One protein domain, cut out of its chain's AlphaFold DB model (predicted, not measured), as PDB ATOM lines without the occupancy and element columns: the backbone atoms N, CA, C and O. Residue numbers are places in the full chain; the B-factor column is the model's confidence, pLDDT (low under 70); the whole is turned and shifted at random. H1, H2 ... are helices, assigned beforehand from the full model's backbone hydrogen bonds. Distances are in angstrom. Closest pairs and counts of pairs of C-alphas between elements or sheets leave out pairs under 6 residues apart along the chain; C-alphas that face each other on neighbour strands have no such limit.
ATOM      1  N   LEU A  12     -45.993 -58.810 -36.352       85.31
ATOM      2  CA  LEU A  12     -44.801 -59.642 -36.497       85.31
ATOM      3  C   LEU A  12     -43.623 -58.877 -37.118       85.31
ATOM      4  O   LEU A  12     -42.521 -58.916 -36.589       85.31
ATOM      5  N   SER A  13     -43.845 -58.146 -38.214       87.44
ATOM      6  CA  SER A  13     -42.788 -57.355 -38.861       87.44
ATOM      7  C   SER A  13     -42.272 -56.233 -37.957       87.44
ATOM      8  O   SER A  13     -41.090 -55.904 -38.004       87.44
ATOM      9  N   GLN A  14     -43.148 -55.650 -37.133       89.94
ATOM     10  CA  GLN A  14     -42.763 -54.630 -36.163       89.94
ATOM     11  C   GLN A  14     -41.908 -55.218 -35.034       89.94
ATOM     12  O   GLN A  14     -40.864 -54.657 -34.713       89.94
ATOM     13  N   GLU A  15     -42.308 -56.366 -34.487       91.81
ATOM     14  CA  GLU A  15     -41.559 -57.067 -33.440       91.81
ATOM     15  C   GLU A  15     -40.172 -57.505 -33.933       91.81
ATOM     16  O   GLU A  15     -39.160 -57.244 -33.282       91.81
ATOM     17  N   VAL A  16     -40.102 -58.078 -35.141       94.06
ATOM     18  CA  VAL A  16     -38.833 -58.455 -35.782       94.06
ATOM     19  C   VAL A  16     -37.931 -57.235 -35.968       94.06
ATOM     20  O   VAL A  16     -36.734 -57.313 -35.691       94.06
ATOM     21  N   ALA A  17     -38.477 -56.090 -36.391       94.19
ATOM     22  CA  ALA A  17     -37.696 -54.863 -36.530       94.19
ATOM     23  C   ALA A  17     -37.147 -54.361 -35.183       94.19
ATOM     24  O   ALA A  17     -35.978 -53.991 -35.108       94.19
ATOM     25  N   ILE A  18     -37.952 -54.386 -34.116       95.31
ATOM     26  CA  ILE A  18     -37.531 -53.961 -32.770       95.31
ATOM     27  C   ILE A  18     -36.438 -54.883 -32.217       95.31
ATOM     28  O   ILE A  18     -35.422 -54.394 -31.713       95.31
ATOM     29  N   GLN A  19     -36.592 -56.203 -32.345       96.19
ATOM     30  CA  GLN A  19     -35.565 -57.157 -31.911       96.19
ATOM     31  C   GLN A  19     -34.270 -56.985 -32.699       96.19
ATOM     32  O   GLN A  19     -33.192 -56.924 -32.109       96.19
ATOM     33  N   THR A  20     -34.372 -56.820 -34.018       96.50
ATOM     34  CA  THR A  20     -33.216 -56.569 -34.884       96.50
ATOM     35  C   THR A  20     -32.484 -55.299 -34.450       96.50
ATOM     36  O   THR A  20     -31.275 -55.332 -34.240       96.50
ATOM     37  N   LEU A  21     -33.209 -54.197 -34.225       96.31
ATOM     38  CA  LEU A  21     -32.628 -52.947 -33.726       96.31
ATOM     39  C   LEU A  21     -31.947 -53.127 -32.368       96.31
ATOM     40  O   LEU A  21     -30.844 -52.630 -32.178       96.31
ATOM     41  N   THR A  22     -32.557 -53.875 -31.451       95.69
ATOM     42  CA  THR A  22     -31.985 -54.138 -30.121       95.69
ATOM     43  C   THR A  22     -30.671 -54.917 -30.218       95.69
ATOM     44  O   THR A  22     -29.681 -54.555 -29.575       95.69
ATOM     45  N   LEU A  23     -30.633 -55.954 -31.062       96.69
ATOM     46  CA  LEU A  23     -29.427 -56.741 -31.328       96.69
ATOM     47  C   LEU A  23     -28.333 -55.884 -31.977       96.69
ATOM     48  O   LEU A  23     -27.193 -55.901 -31.517       96.69
ATOM     49  N   PHE A  24     -28.683 -55.083 -32.987       97.25
ATOM     50  CA  PHE A  24     -27.741 -54.169 -33.635       97.25
ATOM     51  C   PHE A  24     -27.203 -53.114 -32.671       97.25
ATOM     52  O   PHE A  24     -25.996 -52.914 -32.619       97.25
ATOM     53  N   SER A  25     -28.056 -52.457 -31.883       94.44
ATOM     54  CA  SER A  25     -27.616 -51.473 -30.889       94.44
ATOM     55  C   SER A  25     -26.673 -52.089 -29.857       94.44
ATOM     56  O   SER A  25     -25.683 -51.461 -29.494       94.44
ATOM     57  N   SER A  26     -26.931 -53.329 -29.433       95.69
ATOM     58  CA  SER A  26     -26.053 -54.050 -28.506       95.69
ATOM     59  C   SER A  26     -24.698 -54.379 -29.145       95.69
ATOM     60  O   SER A  26     -23.654 -54.107 -28.553       95.69
ATOM     61  N   ALA A  27     -24.700 -54.898 -30.378       96.19
ATOM     62  CA  ALA A  27     -23.480 -55.201 -31.125       96.19
ATOM     63  C   ALA A  27     -22.646 -53.939 -31.408       96.19
ATOM     64  O   ALA A  27     -21.434 -53.933 -31.206       96.19
ATOM     65  N   LEU A  28     -23.292 -52.842 -31.806       96.56
ATOM     66  CA  LEU A  28     -22.640 -51.548 -32.013       96.56
ATOM     67  C   LEU A  28     -22.104 -50.965 -30.704       96.56
ATOM     68  O   LEU A  28     -21.021 -50.389 -30.706       96.56
ATOM     69  N   GLY A  29     -22.815 -51.142 -29.588       94.62
ATOM     70  CA  GLY A  29     -22.328 -50.761 -28.263       94.62
ATOM     71  C   GLY A  29     -21.027 -51.480 -27.894       94.62
ATOM     72  O   GLY A  29     -20.095 -50.839 -27.410       94.62
ATOM     73  N   LEU A  30     -20.929 -52.781 -28.189       95.38
ATOM     74  CA  LEU A  30     -19.702 -53.559 -27.985       95.38
ATOM     75  C   LEU A  30     -18.551 -53.054 -28.865       95.38
ATOM     76  O   LEU A  30     -17.451 -52.822 -28.366       95.38
ATOM     77  N   VAL A  31     -18.805 -52.846 -30.159       96.00
ATOM     78  CA  VAL A  31     -17.793 -52.327 -31.095       96.00
ATOM     79  C   VAL A  31     -17.328 -50.930 -30.679       96.00
ATOM     80  O   VAL A  31     -16.130 -50.663 -30.671       96.00
ATOM     81  N   ALA A  32     -18.249 -50.054 -30.274       94.62
ATOM     82  CA  ALA A  32     -17.922 -48.718 -29.790       94.62
ATOM     83  C   ALA A  32     -17.055 -48.767 -28.525       94.62
ATOM     84  O   ALA A  32     -16.090 -48.014 -28.424       94.62
ATOM     85  N   ALA A  33     -17.354 -49.669 -27.584       90.69
ATOM     86  CA  ALA A  33     -16.540 -49.854 -26.385       90.69
ATOM     87  C   ALA A  33     -15.106 -50.299 -26.723       90.69
ATOM     88  O   ALA A  33     -14.152 -49.754 -26.167       90.69
ATOM     89  N   LEU A  34     -14.947 -51.238 -27.664       92.94
ATOM     90  CA  LEU A  34     -13.636 -51.701 -28.132       92.94
ATOM     91  C   LEU A  34     -12.851 -50.584 -28.831       92.94
ATOM     92  O   LEU A  34     -11.708 -50.317 -28.465       92.94
ATOM     93  N   ALA A  35     -13.486 -49.873 -29.765       93.94
ATOM     94  CA  ALA A  35     -12.856 -48.772 -30.489       93.94
ATOM     95  C   ALA A  35     -12.408 -47.645 -29.547       93.94
ATOM     96  O   ALA A  35     -11.345 -47.055 -29.737       93.94
ATOM     97  N   TRP A  36     -13.191 -47.356 -28.503       88.50
ATOM     98  CA  TRP A  36     -12.844 -46.311 -27.542       88.50
ATOM     99  C   TRP A  36     -11.727 -46.719 -26.583       88.50
ATOM    100  O   TRP A  36     -10.858 -45.903 -26.284       88.50
ATOM    101  N   ASN A  37     -11.675 -47.991 -26.183       87.56
ATOM    102  CA  ASN A  37     -10.535 -48.549 -25.453       87.56
ATOM    103  C   ASN A  37      -9.224 -48.424 -26.256       87.56
ATOM    104  O   ASN A  37      -8.211 -47.958 -25.725       87.56
ATOM    105  N   GLU A  38      -9.246 -48.787 -27.540       91.31
ATOM    106  CA  GLU A  38      -8.078 -48.672 -28.425       91.31
ATOM    107  C   GLU A  38      -7.667 -47.212 -28.653       91.31
ATOM    108  O   GLU A  38      -6.496 -46.873 -28.482       91.31
ATOM    109  N   ALA A  39      -8.620 -46.325 -28.952       91.31
ATOM    110  CA  ALA A  39      -8.344 -44.912 -29.204       91.31
ATOM    111  C   ALA A  39      -7.702 -44.207 -28.000       91.31
ATOM    112  O   ALA A  39      -6.734 -43.463 -28.164       91.31
ATOM    113  N   ILE A  40      -8.205 -44.452 -26.784       85.94
ATOM    114  CA  ILE A  40      -7.617 -43.879 -25.564       85.94
ATOM    115  C   ILE A  40      -6.200 -44.430 -25.360       85.94
ATOM    116  O   ILE A  40      -5.285 -43.668 -25.051       85.94
ATOM    117  N   THR A  41      -6.002 -45.736 -25.553       85.25
ATOM    118  CA  THR A  41      -4.684 -46.368 -25.401       85.25
ATOM    119  C   THR A  41      -3.668 -45.759 -26.364       85.25
ATOM    120  O   THR A  41      -2.578 -45.366 -25.946       85.25
ATOM    121  N   GLU A  42      -4.037 -45.618 -27.636       89.44
ATOM    122  CA  GLU A  42      -3.165 -45.049 -28.658       89.44
ATOM    123  C   GLU A  42      -2.891 -43.562 -28.418       89.44
ATOM    124  O   GLU A  42      -1.749 -43.113 -28.523       89.44
ATOM    125  N   TYR A  43      -3.906 -42.807 -27.991       87.12
ATOM    126  CA  TYR A  43      -3.744 -41.413 -27.594       87.12
ATOM    127  C   TYR A  43      -2.713 -41.264 -26.468       87.12
ATOM    128  O   TYR A  43      -1.806 -40.440 -26.553       87.12
ATOM    129  N   ILE A  44      -2.791 -42.095 -25.429       82.69
ATOM    130  CA  ILE A  44      -1.827 -42.070 -24.322       82.69
ATOM    131  C   ILE A  44      -0.434 -42.485 -24.808       82.69
ATOM    132  O   ILE A  44       0.567 -41.871 -24.431       82.69
ATOM    133  N   ASN A  45      -0.344 -43.495 -25.671       83.06
ATOM    134  CA  ASN A  45       0.930 -43.942 -26.224       83.06
ATOM    135  C   ASN A  45       1.611 -42.867 -27.075       83.06
ATOM    136  O   ASN A  45       2.823 -42.698 -26.972       83.06
ATOM    137  N   THR A  46       0.843 -42.135 -27.876       85.50
ATOM    138  CA  THR A  46       1.372 -41.135 -28.805       85.50
ATOM    139  C   THR A  46       1.600 -39.781 -28.132       85.50
ATOM    140  O   THR A  46       2.610 -39.133 -28.387       85.50
ATOM    141  N   TYR A  47       0.702 -39.347 -27.245       83.19
ATOM    142  CA  TYR A  47       0.726 -37.993 -26.681       83.19
ATOM    143  C   TYR A  47       1.167 -37.914 -25.224       83.19
ATOM    144  O   TYR A  47       1.439 -36.815 -24.762       83.19
ATOM    145  N   ILE A  48       1.235 -39.021 -24.482       79.12
ATOM    146  CA  ILE A  48       1.613 -38.997 -23.059       79.12
ATOM    147  C   ILE A  48       2.945 -39.711 -22.833       79.12
ATOM    148  O   ILE A  48       3.829 -39.150 -22.187       79.12
ATOM    149  N   LYS A  49       3.144 -40.912 -23.399       75.50
ATOM    150  CA  LYS A  49       4.403 -41.663 -23.224       75.50
ATOM    151  C   LYS A  49       5.663 -40.893 -23.654       75.50
ATOM    152  O   LYS A  49       6.637 -40.999 -22.919       75.50
ATOM    153  N   PRO A  50       5.703 -40.115 -24.756       78.19
ATOM    154  CA  PRO A  50       6.926 -39.408 -25.151       78.19
ATOM    155  C   PRO A  50       7.345 -38.296 -24.184       78.19
ATOM    156  O   PRO A  50       8.526 -37.969 -24.106       78.19
ATOM    157  N   TYR A  51       6.394 -37.733 -23.435       74.56
ATOM    158  CA  TYR A  51       6.658 -36.696 -22.436       74.56
ATOM    159  C   TYR A  51       7.112 -37.271 -21.092       74.56
ATOM    160  O   TYR A  51       7.628 -36.542 -20.247       74.56
ATOM    161  N   LEU A  52       6.940 -38.577 -20.882       69.00
ATOM    162  CA  LEU A  52       7.362 -39.260 -19.673       69.00
ATOM    163  C   LEU A  52       8.685 -39.989 -19.950       69.00
ATOM    164  O   LEU A  52       8.788 -40.804 -20.862       69.00
ATOM    165  N   ALA A  53       9.724 -39.696 -19.163       60.78
ATOM    166  CA  ALA A  53      11.070 -40.236 -19.365       60.78
ATOM    167  C   ALA A  53      11.091 -41.775 -19.543       60.78
ATOM    168  O   ALA A  53      10.292 -42.499 -18.931       60.78
ATOM    169  N   LYS A  54      12.023 -42.267 -20.380       56.53
ATOM    170  CA  LYS A  54      12.244 -43.694 -20.689       56.53
ATOM    171  C   LYS A  54      12.401 -44.497 -19.386       56.53
ATOM    172  O   LYS A  54      13.440 -44.427 -18.743       56.53
ATOM    173  N   GLY A  55      11.352 -45.224 -18.991       59.28
ATOM    174  CA  GLY A  55      11.267 -45.969 -17.721       59.28
ATOM    175  C   GLY A  55       9.896 -45.891 -17.032       59.28
ATOM    176  O   GLY A  55       9.587 -46.684 -16.151       59.28
ATOM    177  N   SER A  56       9.031 -44.979 -17.475       61.75
ATOM    178  CA  SER A  56       7.746 -44.638 -16.844       61.75
ATOM    179  C   SER A  56       6.510 -45.362 -17.410       61.75
ATOM    180  O   SER A  56       5.390 -44.865 -17.287       61.75
ATOM    181  N   GLY A  57       6.659 -46.547 -18.016       65.88
ATOM    182  CA  GLY A  57       5.526 -47.281 -18.613       65.88
ATOM    183  C   GLY A  57       4.347 -47.484 -17.645       65.88
ATOM    184  O   GLY A  57       3.187 -47.392 -18.045       65.88
ATOM    185  N   VAL A  58       4.637 -47.634 -16.351       74.25
ATOM    186  CA  VAL A  58       3.643 -47.743 -15.271       74.25
ATOM    187  C   VAL A  58       2.828 -46.457 -15.090       74.25
ATOM    188  O   VAL A  58       1.617 -46.521 -14.907       74.25
ATOM    189  N   ILE A  59       3.445 -45.281 -15.211       76.25
ATOM    190  CA  ILE A  59       2.745 -43.993 -15.071       76.25
ATOM    191  C   ILE A  59       1.748 -43.796 -16.220       76.25
ATOM    192  O   ILE A  59       0.641 -43.318 -15.990       76.25
ATOM    193  N   SER A  60       2.077 -44.253 -17.435       73.00
ATOM    194  CA  SER A  60       1.125 -44.226 -18.556       73.00
ATOM    195  C   SER A  60      -0.116 -45.102 -18.308       73.00
ATOM    196  O   SER A  60      -1.227 -44.696 -18.644       73.00
ATOM    197  N   LEU A  61       0.051 -46.251 -17.637       79.12
ATOM    198  CA  LEU A  61      -1.052 -47.135 -17.233       79.12
ATOM    199  C   LEU A  61      -1.914 -46.511 -16.127       79.12
ATOM    200  O   LEU A  61      -3.135 -46.641 -16.161       79.12
ATOM    201  N   PHE A  62      -1.308 -45.792 -15.178       83.38
ATOM    202  CA  PHE A  62      -2.054 -45.056 -14.152       83.38
ATOM    203  C   PHE A  62      -2.883 -43.911 -14.741       83.38
ATOM    204  O   PHE A  62      -4.028 -43.716 -14.336       83.38
ATOM    205  N   ILE A  63      -2.343 -43.182 -15.721       81.69
ATOM    206  CA  ILE A  63      -3.083 -42.121 -16.418       81.69
ATOM    207  C   ILE A  63      -4.250 -42.718 -17.206       81.69
ATOM    208  O   ILE A  63      -5.365 -42.207 -17.116       81.69
ATOM    209  N   TYR A  64      -4.023 -43.832 -17.909       82.75
ATOM    210  CA  TYR A  64      -5.090 -44.585 -18.567       82.75
ATOM    211  C   TYR A  64      -6.201 -44.974 -17.585       82.75
ATOM    212  O   TYR A  64      -7.366 -44.650 -17.812       82.75
ATOM    213  N   ALA A  65      -5.832 -45.602 -16.465       85.81
ATOM    214  CA  ALA A  65      -6.770 -46.054 -15.444       85.81
ATOM    215  C   ALA A  65      -7.581 -44.899 -14.830       85.81
ATOM    216  O   ALA A  65      -8.790 -45.027 -14.632       85.81
ATOM    217  N   LEU A  66      -6.952 -43.751 -14.563       89.44
ATOM    218  CA  LEU A  66      -7.651 -42.568 -14.053       89.44
ATOM    219  C   LEU A  66      -8.620 -41.978 -15.082       89.44
ATOM    220  O   LEU A  66      -9.757 -41.665 -14.729       89.44
ATOM    221  N   LEU A  67      -8.199 -41.857 -16.344       86.44
ATOM    222  CA  LEU A  67      -9.041 -41.316 -17.413       86.44
ATOM    223  C   LEU A  67     -10.271 -42.189 -17.653       86.44
ATOM    224  O   LEU A  67     -11.390 -41.673 -17.666       86.44
ATOM    225  N   ILE A  68     -10.085 -43.507 -17.787       87.31
ATOM    226  CA  ILE A  68     -11.212 -44.413 -18.016       87.31
ATOM    227  C   ILE A  68     -12.165 -44.411 -16.817       87.31
ATOM    228  O   ILE A  68     -13.373 -44.304 -17.007       87.31
ATOM    229  N   THR A  69     -11.644 -44.391 -15.585       91.25
ATOM    230  CA  THR A  69     -12.470 -44.315 -14.369       91.25
ATOM    231  C   THR A  69     -13.288 -43.026 -14.324       91.25
ATOM    232  O   THR A  69     -14.485 -43.069 -14.041       91.25
ATOM    233  N   ALA A  70     -12.682 -41.880 -14.644       92.44
ATOM    234  CA  ALA A  70     -13.390 -40.604 -14.676       92.44
ATOM    235  C   ALA A  70     -14.537 -40.621 -15.699       92.44
ATOM    236  O   ALA A  70     -15.663 -40.244 -15.366       92.44
ATOM    237  N   ILE A  71     -14.285 -41.120 -16.915       89.56
ATOM    238  CA  ILE A  71     -15.311 -41.267 -17.957       89.56
ATOM    239  C   ILE A  71     -16.429 -42.197 -17.477       89.56
ATOM    240  O   ILE A  71     -17.604 -41.840 -17.572       89.56
ATOM    241  N   THR A  72     -16.087 -43.358 -16.913       90.88
ATOM    242  CA  THR A  72     -17.062 -44.323 -16.393       90.88
ATOM    243  C   THR A  72     -17.943 -43.710 -15.309       90.88
ATOM    244  O   THR A  72     -19.164 -43.854 -15.367       90.88
ATOM    245  N   VAL A  73     -17.364 -42.979 -14.352       94.94
ATOM    246  CA  VAL A  73     -18.119 -42.310 -13.283       94.94
ATOM    247  C   VAL A  73     -19.044 -41.235 -13.855       94.94
ATOM    248  O   VAL A  73     -20.210 -41.168 -13.465       94.94
ATOM    249  N   ILE A  74     -18.581 -40.434 -14.821       93.75
ATOM    250  CA  ILE A  74     -19.419 -39.434 -15.500       93.75
ATOM    251  C   ILE A  74     -20.608 -40.110 -16.185       93.75
ATOM    252  O   ILE A  74     -21.750 -39.713 -15.959       93.75
ATOM    253  N   VAL A  75     -20.367 -41.152 -16.981       90.38
ATOM    254  CA  VAL A  75     -21.428 -41.886 -17.683       90.38
ATOM    255  C   VAL A  75     -22.410 -42.511 -16.686       90.38
ATOM    256  O   VAL A  75     -23.620 -42.358 -16.852       90.38
ATOM    257  N   ALA A  76     -21.917 -43.129 -15.610       91.12
ATOM    258  CA  ALA A  76     -22.749 -43.707 -14.558       91.12
ATOM    259  C   ALA A  76     -23.632 -42.651 -13.870       91.12
ATOM    260  O   ALA A  76     -24.831 -42.872 -13.685       91.12
ATOM    261  N   MET A  77     -23.085 -41.470 -13.558       94.00
ATOM    262  CA  MET A  77     -23.858 -40.352 -13.002       94.00
ATOM    263  C   MET A  77     -24.927 -39.849 -13.978       94.00
ATOM    264  O   MET A  77     -26.049 -39.548 -13.566       94.00
ATOM    265  N   GLN A  78     -24.612 -39.765 -15.271       91.25
ATOM    266  CA  GLN A  78     -25.576 -39.350 -16.292       91.25
ATOM    267  C   GLN A  78     -26.711 -40.371 -16.423       91.25
ATOM    268  O   GLN A  78     -27.879 -39.985 -16.446       91.25
ATOM    269  N   MET A  79     -26.398 -41.667 -16.400       87.06
ATOM    270  CA  MET A  79     -27.403 -42.731 -16.371       87.06
ATOM    271  C   MET A  79     -28.275 -42.658 -15.112       87.06
ATOM    272  O   MET A  79     -29.496 -42.766 -15.214       87.06
ATOM    273  N   ALA A  80     -27.690 -42.406 -13.936       87.75
ATOM    274  CA  ALA A  80     -28.443 -42.221 -12.694       87.75
ATOM    275  C   ALA A  80     -29.416 -41.030 -12.778       87.75
ATOM    276  O   ALA A  80     -30.566 -41.125 -12.345       87.75
ATOM    277  N   ARG A  81     -29.002 -39.919 -13.404       86.75
ATOM    278  CA  ARG A  81     -29.874 -38.755 -13.650       86.75
ATOM    279  C   ARG A  81     -31.012 -39.072 -14.616       86.75
ATOM    280  O   ARG A  81     -32.127 -38.607 -14.393       86.75
ATOM    281  N   VAL A  82     -30.749 -39.847 -15.669       89.25
ATOM    282  CA  VAL A  82     -31.784 -40.283 -16.619       89.25
ATOM    283  C   VAL A  82     -32.806 -41.182 -15.922       89.25
ATOM    284  O   VAL A  82     -33.999 -40.924 -16.051       89.25
ATOM    285  N   LYS A  83     -32.369 -42.152 -15.107       82.81
ATOM    286  CA  LYS A  83     -33.270 -43.001 -14.304       82.81
ATOM    287  C   LYS A  83     -34.169 -42.171 -13.387       82.81
ATOM    288  O   LYS A  83     -35.389 -42.284 -13.453       82.81
ATOM    289  N   LYS A  84     -33.583 -41.222 -12.649       84.31
ATOM    290  CA  LYS A  84     -34.335 -40.312 -11.771       84.31
ATOM    291  C   LYS A  84     -35.372 -39.467 -12.524       84.31
ATOM    292  O   LYS A  84     -36.449 -39.210 -11.996       84.31
ATOM    293  N   ARG A  85     -35.073 -39.036 -13.757       79.00
ATOM    294  CA  ARG A  85     -36.018 -38.287 -14.612       79.00
ATOM    295  C   ARG A  85     -37.160 -39.148 -15.150       79.00
ATOM    296  O   ARG A  85     -38.218 -38.606 -15.441       79.00
ATOM    297  N   LEU A  86     -36.951 -40.456 -15.282       81.88
ATOM    298  CA  LEU A  86     -37.957 -41.405 -15.758       81.88
ATOM    299  C   LEU A  86     -38.867 -41.932 -14.632       81.88
ATOM    300  O   LEU A  86     -39.765 -42.720 -14.909       81.88
ATOM    301  N   GLY A  87     -38.678 -41.490 -13.382       68.75
ATOM    302  CA  GLY A  87     -39.550 -41.836 -12.251       68.75
ATOM    303  C   GLY A  87     -39.422 -43.281 -11.760       68.75
ATOM    304  O   GLY A  87     -40.196 -43.708 -10.907       68.75
TER     305      GLY A  87
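Overview. This is residues 12 to 87 of the 89 residues of an uncharacterized protein of Candidatus Collierbacteria bacterium GW2011_GWA2_42_17 (UniProt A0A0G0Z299). Two long helices make an open V, H1 running out and H2 folding back, meeting near the loop of residues 48 to 56 that joins them. The arms spread away from that corner, and residues 12 to 35 and 69 to 87 stand free. The printed part has 76 residues, with two named helices, H1 then H2, and no named strand; the class is all helix. It is extended, with a radius of gyration of the C-alphas of 18.4 A and spans of 61 by 28 by 15 A.

Along the chain. H1, residues 12 to 47, begins at C-alpha 12 (-44.801, -59.642, -36.497) and is 51.4 A long from first to last C-alpha. H2, residues 57 to 85, is 42.7 A long and ends at C-alpha 85 (-36.018, -38.287, -14.612).

Arrangement. H1 and H2 form a helical hairpin, running opposite ways at a shallow tilt of 33 degrees, only just short of steep. They touch through residues 40 to 45 of H1 and 60 to 64 of H2 alone; the closest C-alphas, of Ile 44 and Ser 60, are 6.8 A apart. In H1 and H2 every O i to N i+4 pair is within hydrogen-bond range.

Size, cuts and confidence. The C-alphas farthest apart, of Leu 12 and Ala 53, are 61.6 A apart. The printed part has no cut, and the link from H1 to H2 is short. The pLDDT is under 70 at residues 52 to 57 and 87.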